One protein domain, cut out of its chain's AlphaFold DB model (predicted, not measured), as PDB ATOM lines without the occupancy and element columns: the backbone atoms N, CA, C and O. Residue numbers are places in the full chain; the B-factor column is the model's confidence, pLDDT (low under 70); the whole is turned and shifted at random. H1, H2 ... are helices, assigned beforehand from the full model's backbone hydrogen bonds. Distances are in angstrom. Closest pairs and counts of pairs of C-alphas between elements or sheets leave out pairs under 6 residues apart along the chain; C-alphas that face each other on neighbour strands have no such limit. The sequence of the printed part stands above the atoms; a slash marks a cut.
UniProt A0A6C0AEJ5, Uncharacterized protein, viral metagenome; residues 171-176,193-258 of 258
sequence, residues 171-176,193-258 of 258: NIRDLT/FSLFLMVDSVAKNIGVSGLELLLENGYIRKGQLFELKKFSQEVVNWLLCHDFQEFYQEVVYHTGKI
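AT A GLANCE: This is residues 171 to 176 and 193 to 258 of the 258 residues of an uncharacterized protein of viral metagenome (UniProt A0A6C0AEJ5). A compact body, where helical hairpin H2-H3 and H4 form a triangle of short helices, has a tail whose residues 250 to 258 stick out. The printed part has 72 residues with four named helices, H1 to H4 in order, and no named strand: all helix, with 29 residues in helices. The whole is loose, radius of gyration of the C-alphas 14.9 A, spanning 58 by 26 by 25 A.

IN THESE COORDINATES: Find C-alpha 208 at (42.884, -41.826, 28.579); H3 runs 12.2 A to residue 216. H4, residues 233 to 241, 12.2 A, ends at (53.710, -38.587, 26.123). Earlier come H2, residues 199 to 205, and H1, residues 194 to 197.

HOW THE PARTS SIT: H3 touches H2, closest C-alphas Val 202 and Gly 210, 5.8 A, at a shallow tilt of 28 degrees, opposite ways. H3 and H4 only just touch, with 3 pairs of C-alphas within 8 A, closest Val 208 and Val 235, 5.6 A. H1 and H2 meet only through their link. Every O i to N i+4 pair is within hydrogen-bond range in H2, H3 and H4; H1 is too short for one.

THE WHOLE: Residues 177 to 192 are cut out, a 19.8 A gap between C-alphas 176 and 193. The H3 to H4 link is long. Residues 171 and 248 to 258 have pLDDT under 70.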
ATOM      1  N   ASN A 171      32.631 -55.148  24.695       65.56
ATOM      2  CA  ASN A 171      31.883 -53.896  24.822       65.56
ATOM      3  C   ASN A 171      32.116 -53.190  26.165       65.56
ATOM      4  O   ASN A 171      31.161 -52.835  26.855       65.56
ATOM      5  N   ILE A 172      33.374 -52.960  26.537       76.88
ATOM      6  CA  ILE A 172      33.693 -52.149  27.715       76.88
ATOM      7  C   ILE A 172      33.430 -50.683  27.371       76.88
ATOM      8  O   ILE A 172      34.043 -50.136  26.455       76.88
ATOM      9  N   ARG A 173      32.508 -50.050  28.094       80.50
ATOM     10  CA  ARG A 173      32.139 -48.637  27.890       80.50
ATOM     11  C   ARG A 173      32.206 -47.800  29.161       80.50
ATOM     12  O   ARG A 173      31.891 -46.620  29.120       80.50
ATOM     13  N   ASP A 174      32.586 -48.413  30.276       89.12
ATOM     14  CA  ASP A 174      32.565 -47.789  31.591       89.12
ATOM     15  C   ASP A 174      33.876 -48.056  32.336       89.12
ATOM     16  O   ASP A 174      34.344 -49.195  32.429       89.12
ATOM     17  N   LEU A 175      34.460 -46.979  32.865       92.88
ATOM     18  CA  LEU A 175      35.684 -47.012  33.658       92.88
ATOM     19  C   LEU A 175      35.463 -47.743  34.987       92.88
ATOM     20  O   LEU A 175      36.346 -48.476  35.430       92.88
ATOM     21  N   THR A 176      34.291 -47.568  35.607       93.31
ATOM     22  CA  THR A 176      33.973 -48.197  36.898       93.31
ATOM     23  C   THR A 176      33.946 -49.712  36.748       93.31
ATOM     24  O   THR A 176      34.611 -50.422  37.499       93.31
ATOM     25  N   PHE A 193      44.895 -62.557  30.100       70.62
ATOM     26  CA  PHE A 193      45.702 -62.103  28.963       70.62
ATOM     27  C   PHE A 193      44.893 -61.293  27.938       70.62
ATOM     28  O   PHE A 193      45.472 -60.566  27.130       70.62
ATOM     29  N   SER A 194      43.559 -61.387  27.949       73.44
ATOM     30  CA  SER A 194      42.681 -60.715  26.984       73.44
ATOM     31  C   SER A 194      42.642 -59.201  27.161       73.44
ATOM     32  O   SER A 194      42.440 -58.494  26.177       73.44
ATOM     33  N   LEU A 195      42.913 -58.675  28.362       76.56
ATOM     34  CA  LEU A 195      42.945 -57.225  28.599       76.56
ATOM     35  C   LEU A 195      43.961 -56.509  27.698       76.56
ATOM     36  O   LEU A 195      43.690 -55.407  27.229       76.56
ATOM     37  N   PHE A 196      45.073 -57.170  27.369       75.81
ATOM     38  CA  PHE A 196      46.041 -56.684  26.385       75.81
ATOM     39  C   PHE A 196      45.457 -56.596  24.963       75.81
ATOM     40  O   PHE A 196      45.744 -55.658  24.223       75.81
ATOM     41  N   LEU A 197      44.602 -57.545  24.569       77.31
ATOM     42  CA  LEU A 197      43.928 -57.532  23.262       77.31
ATOM     43  C   LEU A 197      42.815 -56.475  23.189       77.31
ATOM     44  O   LEU A 197      42.361 -56.116  22.105       77.31
ATOM     45  N   MET A 198      42.378 -55.976  24.345       82.69
ATOM     46  CA  MET A 198      41.237 -55.073  24.493       82.69
ATOM     47  C   MET A 198      41.631 -53.600  24.579       82.69
ATOM     48  O   MET A 198      40.763 -52.730  24.641       82.69
ATOM     49  N   VAL A 199      42.929 -53.315  24.531       87.19
ATOM     50  CA  VAL A 199      43.508 -51.977  24.656       87.19
ATOM     51  C   VAL A 199      42.920 -51.001  23.638       87.19
ATOM     52  O   VAL A 199      42.516 -49.905  24.014       87.19
ATOM     53  N   ASP A 200      42.772 -51.415  22.376       87.88
ATOM     54  CA  ASP A 200      42.135 -50.603  21.331       87.88
ATOM     55  C   ASP A 200      40.686 -50.235  21.685       87.88
ATOM     56  O   ASP A 200      40.239 -49.120  21.413       87.88
ATOM     57  N   SER A 201      39.935 -51.175  22.268       88.00
ATOM     58  CA  SER A 201      38.543 -50.957  22.675       88.00
ATOM     59  C   SER A 201      38.470 -50.008  23.870       88.00
ATOM     60  O   SER A 201      37.681 -49.066  23.860       88.00
ATOM     61  N   VAL A 202      39.344 -50.190  24.866       90.31
ATOM     62  CA  VAL A 202      39.446 -49.304  26.037       90.31
ATOM     63  C   VAL A 202      39.837 -47.887  25.614       90.31
ATOM     64  O   VAL A 202      39.163 -46.933  25.996       90.31
ATOM     65  N   ALA A 203      40.846 -47.740  24.755       90.44
ATOM     66  CA  ALA A 203      41.278 -46.452  24.220       90.44
ATOM     67  C   ALA A 203      40.155 -45.721  23.467       90.44
ATOM     68  O   ALA A 203      40.003 -44.511  23.602       90.44
ATOM     69  N   LYS A 204      39.348 -46.448  22.683       89.62
ATOM     70  CA  LYS A 204      38.240 -45.864  21.911       89.62
ATOM     71  C   LYS A 204      37.029 -45.500  22.762       89.62
ATOM     72  O   LYS A 204      36.401 -44.482  22.498       89.62
ATOM     73  N   ASN A 205      36.671 -46.350  23.723       90.75
ATOM     74  CA  ASN A 205      35.397 -46.244  24.436       90.75
ATOM     75  C   ASN A 205      35.516 -45.551  25.798       90.75
ATOM     76  O   ASN A 205      34.562 -44.910  26.225       90.75
ATOM     77  N   ILE A 206      36.654 -45.694  26.481       93.19
ATOM     78  CA  ILE A 206      36.909 -45.110  27.809       93.19
ATOM     79  C   ILE A 206      37.924 -43.963  27.714       93.19
ATOM     80  O   ILE A 206      37.854 -43.010  28.484       93.19
ATOM     81  N   GLY A 207      38.850 -44.025  26.755       94.06
ATOM     82  CA  GLY A 207      39.850 -42.983  26.543       94.06
ATOM     83  C   GLY A 207      41.037 -43.089  27.499       94.06
ATOM     84  O   GLY A 207      41.421 -44.182  27.925       94.06
ATOM     85  N   VAL A 208      41.631 -41.936  27.813       95.25
ATOM     86  CA  VAL A 208      42.884 -41.826  28.579       95.25
ATOM     87  C   VAL A 208      42.789 -42.498  29.946       95.25
ATOM     88  O   VAL A 208      43.645 -43.315  30.269       95.25
ATOM     89  N   SER A 209      41.723 -42.254  30.708       96.00
ATOM     90  CA  SER A 209      41.574 -42.839  32.049       96.00
ATOM     91  C   SER A 209      41.544 -44.371  32.033       96.00
ATOM     92  O   SER A 209      42.008 -45.019  32.967       96.00
ATOM     93  N   GLY A 210      41.026 -44.973  30.958       94.81
ATOM     94  CA  GLY A 210      41.066 -46.422  30.781       94.81
ATOM     95  C   GLY A 210      42.481 -46.927  30.500       94.81
ATOM     96  O   GLY A 210      42.890 -47.949  31.045       94.81
ATOM     97  N   LEU A 211      43.246 -46.202  29.680       93.94
ATOM     98  CA  LEU A 211      44.644 -46.528  29.387       93.94
ATOM     99  C   LEU A 211      45.549 -46.379  30.612       93.94
ATOM    100  O   LEU A 211      46.382 -47.251  30.847       93.94
ATOM    101  N   GLU A 212      45.360 -45.328  31.408       95.25
ATOM    102  CA  GLU A 212      46.058 -45.132  32.684       95.25
ATOM    103  C   GLU A 212      45.836 -46.328  33.604       95.25
ATOM    104  O   GLU A 212      46.797 -46.949  34.057       95.25
ATOM    105  N   LEU A 213      44.577 -46.739  33.768       95.06
ATOM    106  CA  LEU A 213      44.230 -47.900  34.573       95.06
ATOM    107  C   LEU A 213      44.900 -49.185  34.056       95.06
ATOM    108  O   LEU A 213      45.422 -49.973  34.846       95.06
ATOM    109  N   LEU A 214      44.939 -49.414  32.739       93.06
ATOM    110  CA  LEU A 214      45.641 -50.572  32.173       93.06
ATOM    111  C   LEU A 214      47.161 -50.505  32.393       93.06
ATOM    112  O   LEU A 214      47.777 -51.540  32.662       93.06
ATOM    113  N   LEU A 215      47.763 -49.316  32.292       92.88
ATOM    114  CA  LEU A 215      49.198 -49.097  32.485       92.88
ATOM    115  C   LEU A 215      49.605 -49.326  33.943       92.88
ATOM    116  O   LEU A 215      50.542 -50.078  34.203       92.88
ATOM    117  N   GLU A 216      48.872 -48.741  34.891       94.06
ATOM    118  CA  GLU A 216      49.089 -48.897  36.338       94.06
ATOM    119  C   GLU A 216      49.009 -50.359  36.784       94.06
ATOM    120  O   GLU A 216      49.699 -50.787  37.710       94.06
ATOM    121  N   ASN A 217      48.177 -51.146  36.102       92.06
ATOM    122  CA  ASN A 217      47.988 -52.559  36.393       92.06
ATOM    123  C   ASN A 217      48.880 -53.485  35.544       92.06
ATOM    124  O   ASN A 217      48.805 -54.701  35.711       92.06
ATOM    125  N   GLY A 218      49.747 -52.933  34.687       90.25
ATOM    126  CA  GLY A 218      50.752 -53.677  33.922       90.25
ATOM    127  C   GLY A 218      50.227 -54.434  32.696       90.25
ATOM    128  O   GLY A 218      50.961 -55.259  32.142       90.25
ATOM    129  N   TYR A 219      48.992 -54.160  32.260       89.31
ATOM    130  CA  TYR A 219      48.376 -54.781  31.078       89.31
ATOM    131  C   TYR A 219      48.865 -54.177  29.762       89.31
ATOM    132  O   TYR A 219      48.841 -54.847  28.732       89.31
ATOM    133  N   ILE A 220      49.339 -52.933  29.803       90.81
ATOM    134  CA  ILE A 220      50.076 -52.289  28.714       90.81
ATOM    135  C   ILE A 220      51.427 -51.815  29.222       90.81
ATOM    136  O   ILE A 220      51.627 -51.630  30.423       90.81
ATOM    137  N   ARG A 221      52.380 -51.640  28.306       88.56
ATOM    138  CA  ARG A 221      53.750 -51.246  28.649       88.56
ATOM    139  C   ARG A 221      54.251 -50.165  27.710       88.56
ATOM    140  O   ARG A 221      53.922 -50.167  26.526       88.56
ATOM    141  N   LYS A 222      55.105 -49.287  28.238       84.12
ATOM    142  CA  LYS A 222      55.827 -48.286  27.443       84.12
ATOM    143  C   LYS A 222      56.551 -48.945  26.266       84.12
ATOM    144  O   LYS A 222      57.065 -50.057  26.404       84.12
ATOM    145  N   GLY A 223      56.586 -48.269  25.122       79.00
ATOM    146  CA  GLY A 223      57.165 -48.794  23.883       79.00
ATOM    147  C   GLY A 223      56.276 -49.779  23.115       79.00
ATOM    148  O   GLY A 223      56.677 -50.243  22.052       79.00
ATOM    149  N   GLN A 224      55.074 -50.102  23.607       85.50
ATOM    150  CA  GLN A 224      54.101 -50.879  22.838       85.50
ATOM    151  C   GLN A 224      53.617 -50.083  21.613       85.50
ATOM    152  O   GLN A 224      53.505 -48.855  21.654       85.50
ATOM    153  N   LEU A 225      53.344 -50.798  20.518       86.00
ATOM    154  CA  LEU A 225      52.919 -50.217  19.245       86.00
ATOM    155  C   LEU A 225      51.401 -50.031  19.191       86.00
ATOM    156  O   LEU A 225      50.652 -50.935  19.559       86.00
ATOM    157  N   PHE A 226      50.968 -48.882  18.677       84.81
ATOM    158  CA  PHE A 226      49.567 -48.503  18.513       84.81
ATOM    159  C   PHE A 226      49.314 -47.941  17.114       84.81
ATOM    160  O   PHE A 226      50.123 -47.198  16.562       84.81
ATOM    161  N   GLU A 227      48.151 -48.239  16.540       87.19
ATOM    162  CA  GLU A 227      47.715 -47.617  15.288       87.19
ATOM    163  C   GLU A 227      47.005 -46.290  15.594       87.19
ATOM    164  O   GLU A 227      45.778 -46.222  15.696       87.19
ATOM    165  N   LEU A 228      47.797 -45.228  15.771       85.25
ATOM    166  CA  LEU A 228      47.351 -43.935  16.312       85.25
ATOM    167  C   LEU A 228      46.164 -43.316  15.558       85.25
ATOM    168  O   LEU A 228      45.300 -42.691  16.168       85.25
ATOM    169  N   LYS A 229      46.062 -43.564  14.244       86.25
ATOM    170  CA  LYS A 229      44.969 -43.088  13.375       86.25
ATOM    171  C   LYS A 229      43.572 -43.546  13.815       86.25
ATOM    172  O   LYS A 229      42.579 -42.999  13.344       86.25
ATOM    173  N   LYS A 230      43.481 -44.555  14.685       87.19
ATOM    174  CA  LYS A 230      42.220 -45.106  15.196       87.19
ATOM    175  C   LYS A 230      41.680 -44.388  16.437       87.19
ATOM    176  O   LYS A 230      40.594 -44.759  16.888       87.19
ATOM    177  N   PHE A 231      42.410 -43.426  17.004       90.56
ATOM    178  CA  PHE A 231      42.092 -42.830  18.303       90.56
ATOM    179  C   PHE A 231      41.850 -41.321  18.231       90.56
ATOM    180  O   PHE A 231      42.202 -40.656  17.258       90.56
ATOM    181  N   SER A 232      41.221 -40.776  19.277       93.38
ATOM    182  CA  SER A 232      41.052 -39.330  19.429       93.38
ATOM    183  C   SER A 232      42.406 -38.640  19.624       93.38
ATOM    184  O   SER A 232      43.358 -39.244  20.120       93.38
ATOM    185  N   GLN A 233      42.488 -37.348  19.288       93.81
ATOM    186  CA  GLN A 233      43.727 -36.578  19.451       93.81
ATOM    187  C   GLN A 233      44.231 -36.576  20.902       93.81
ATOM    188  O   GLN A 233      45.434 -36.610  21.140       93.81
ATOM    189  N   GLU A 234      43.314 -36.564  21.868       95.88
ATOM    190  CA  GLU A 234      43.632 -36.651  23.293       95.88
ATOM    191  C   GLU A 234      44.371 -37.952  23.635       95.88
ATOM    192  O   GLU A 234      45.449 -37.916  24.224       95.88
ATOM    193  N   VAL A 235      43.837 -39.096  23.194       94.81
ATOM    194  CA  VAL A 235      44.458 -40.411  23.398       94.81
ATOM    195  C   VAL A 235      45.806 -40.497  22.689       94.81
ATOM    196  O   VAL A 235      46.770 -40.988  23.270       94.81
ATOM    197  N   VAL A 236      45.903 -39.984  21.459       93.31
ATOM    198  CA  VAL A 236      47.166 -39.942  20.705       93.31
ATOM    199  C   VAL A 236      48.229 -39.147  21.461       93.31
ATOM    200  O   VAL A 236      49.344 -39.634  21.636       93.31
ATOM    201  N   ASN A 237      47.886 -37.954  21.955       94.06
ATOM    202  CA  ASN A 237      48.811 -37.129  22.728       94.06
ATOM    203  C   ASN A 237      49.276 -37.859  23.991       94.06
ATOM    204  O   ASN A 237      50.471 -37.882  24.277       94.06
ATOM    205  N   TRP A 238      48.351 -38.493  24.718       95.56
ATOM    206  CA  TRP A 238      48.687 -39.250  25.921       95.56
ATOM    207  C   TRP A 238      49.625 -40.425  25.622       95.56
ATOM    208  O   TRP A 238      50.624 -40.591  26.321       95.56
ATOM    209  N   LEU A 239      49.350 -41.198  24.562       92.69
ATOM    210  CA  LEU A 239      50.189 -42.319  24.127       92.69
ATOM    211  C   LEU A 239      51.615 -41.846  23.803       92.69
ATOM    212  O   LEU A 239      52.583 -42.410  24.313       92.69
ATOM    213  N   LEU A 240      51.756 -40.771  23.025       90.38
ATOM    214  CA  LEU A 240      53.065 -40.207  22.680       90.38
ATOM    215  C   LEU A 240      53.816 -39.683  23.914       90.38
ATOM    216  O   LEU A 240      55.020 -39.898  24.034       90.38
ATOM    217  N   CYS A 241      53.118 -39.047  24.862       91.88
ATOM    218  CA  CYS A 241      53.710 -38.587  26.123       91.88
ATOM    219  C   CYS A 241      54.186 -39.728  27.038       91.88
ATOM    220  O   CYS A 241      55.017 -39.490  27.911       91.88
ATOM    221  N   HIS A 242      53.674 -40.946  26.854       90.69
ATOM    222  CA  HIS A 242      54.027 -42.126  27.648       90.69
ATOM    223  C   HIS A 242      54.941 -43.108  26.897       90.69
ATOM    224  O   HIS A 242      55.011 -44.286  27.253       90.69
ATOM    225  N   ASP A 243      55.672 -42.620  25.890       89.56
ATOM    226  CA  ASP A 243      56.649 -43.385  25.107       89.56
ATOM    227  C   ASP A 243      56.038 -44.565  24.321       89.56
ATOM    228  O   ASP A 243      56.724 -45.548  24.023       89.56
ATOM    229  N   PHE A 244      54.744 -44.515  23.991       88.19
ATOM    230  CA  PHE A 244      54.137 -45.474  23.063       88.19
ATOM    231  C   PHE A 244      54.464 -45.098  21.614       88.19
ATOM    232  O   PHE A 244      54.590 -43.921  21.272       88.19
ATOM    233  N   GLN A 245      54.613 -46.106  20.753       83.62
ATOM    234  CA  GLN A 245      55.080 -45.920  19.376       83.62
ATOM    235  C   GLN A 245      53.956 -46.121  18.357       83.62
ATOM    236  O   GLN A 245      53.067 -46.952  18.546       83.62
ATOM    237  N   GLU A 246      54.004 -45.384  17.246       82.38
ATOM    238  CA  GLU A 246      53.089 -45.604  16.125       82.38
ATOM    239  C   GLU A 246      53.484 -46.859  15.340       82.38
ATOM    240  O   GLU A 246      54.651 -47.066  15.002       82.38
ATOM    241  N   PHE A 247      52.496 -47.686  15.001       77.75
ATOM    242  CA  PHE A 247      52.680 -48.762  14.036       77.75
ATOM    243  C   PHE A 247      52.839 -48.169  12.627       77.75
ATOM    244  O   PHE A 247      51.857 -47.805  11.977       77.75
ATOM    245  N   TYR A 248      54.070 -48.098  12.120       64.94
ATOM    246  CA  TYR A 248      54.312 -47.787  10.712       64.94
ATOM    247  C   TYR A 248      54.028 -49.028   9.856       64.94
ATOM    248  O   TYR A 248      54.879 -49.901   9.704       64.94
ATOM    249  N   GLN A 249      52.835 -49.117   9.259       54.53
ATOM    250  CA  GLN A 249      52.684 -49.922   8.045       54.53
ATOM    251  C   GLN A 249      53.356 -49.158   6.906       54.53
ATOM    252  O   GLN A 249      52.769 -48.229   6.346       54.53
ATOM    253  N   GLU A 250      54.584 -49.537   6.553       43.59
ATOM    254  CA  GLU A 250      55.096 -49.216   5.225       43.59
ATOM    255  C   GLU A 250      54.180 -49.898   4.204       43.59
ATOM    256  O   GLU A 250      54.221 -51.111   3.997       43.59
ATOM    257  N   VAL A 251      53.310 -49.111   3.572       44.03
ATOM    258  CA  VAL A 251      52.647 -49.533   2.344       44.03
ATOM    259  C   VAL A 251      53.749 -49.629   1.295       44.03
ATOM    260  O   VAL A 251      54.148 -48.627   0.702       44.03
ATOM    261  N   VAL A 252      54.284 -50.834   1.096       39.56
ATOM    262  CA  VAL A 252      55.191 -51.117  -0.014       39.56
ATOM    263  C   VAL A 252      54.376 -50.994  -1.295       39.56
ATOM    264  O   VAL A 252      53.730 -51.936  -1.752       39.56
ATOM    265  N   TYR A 253      54.383 -49.801  -1.884       40.66
ATOM    266  CA  TYR A 253      54.008 -49.645  -3.276       40.66
ATOM    267  C   TYR A 253      55.068 -50.379  -4.089       40.66
ATOM    268  O   TYR A 253      56.158 -49.857  -4.329       40.66
ATOM    269  N   HIS A 254      54.754 -51.599  -4.527       44.41
ATOM    270  CA  HIS A 254      55.431 -52.185  -5.672       44.41
ATOM    271  C   HIS A 254      55.146 -51.284  -6.874       44.41
ATOM    272  O   HIS A 254      54.197 -51.488  -7.627       44.41
ATOM    273  N   THR A 255      55.974 -50.256  -7.050       44.75
ATOM    274  CA  THR A 255      56.118 -49.570  -8.327       44.75
ATOM    275  C   THR A 255      56.853 -50.534  -9.251       44.75
ATOM    276  O   THR A 255      58.054 -50.435  -9.492       44.75
ATOM    277  N   GLY A 256      56.113 -51.538  -9.727       41.16
ATOM    278  CA  GLY A 256      56.512 -52.342 -10.865       41.16
ATOM    279  C   GLY A 256      56.686 -51.400 -12.046       41.16
ATOM    280  O   GLY A 256      55.708 -50.967 -12.650       41.16
ATOM    281  N   LYS A 257      57.937 -51.032 -12.329       40.41
ATOM    282  CA  LYS A 257      58.309 -50.514 -13.640       40.41
ATOM    283  C   LYS A 257      58.068 -51.645 -14.638       40.41
ATOM    284  O   LYS A 257      58.736 -52.674 -14.558       40.41
ATOM    285  N   ILE A 258      57.061 -51.448 -15.488       44.19
ATOM    286  CA  ILE A 258      56.897 -52.136 -16.774       44.19
ATOM    287  C   ILE A 258      58.043 -51.696 -17.686       44.19
ATOM    288  O   ILE A 258      58.383 -50.488 -17.637       44.19
TER     289      ILE A 258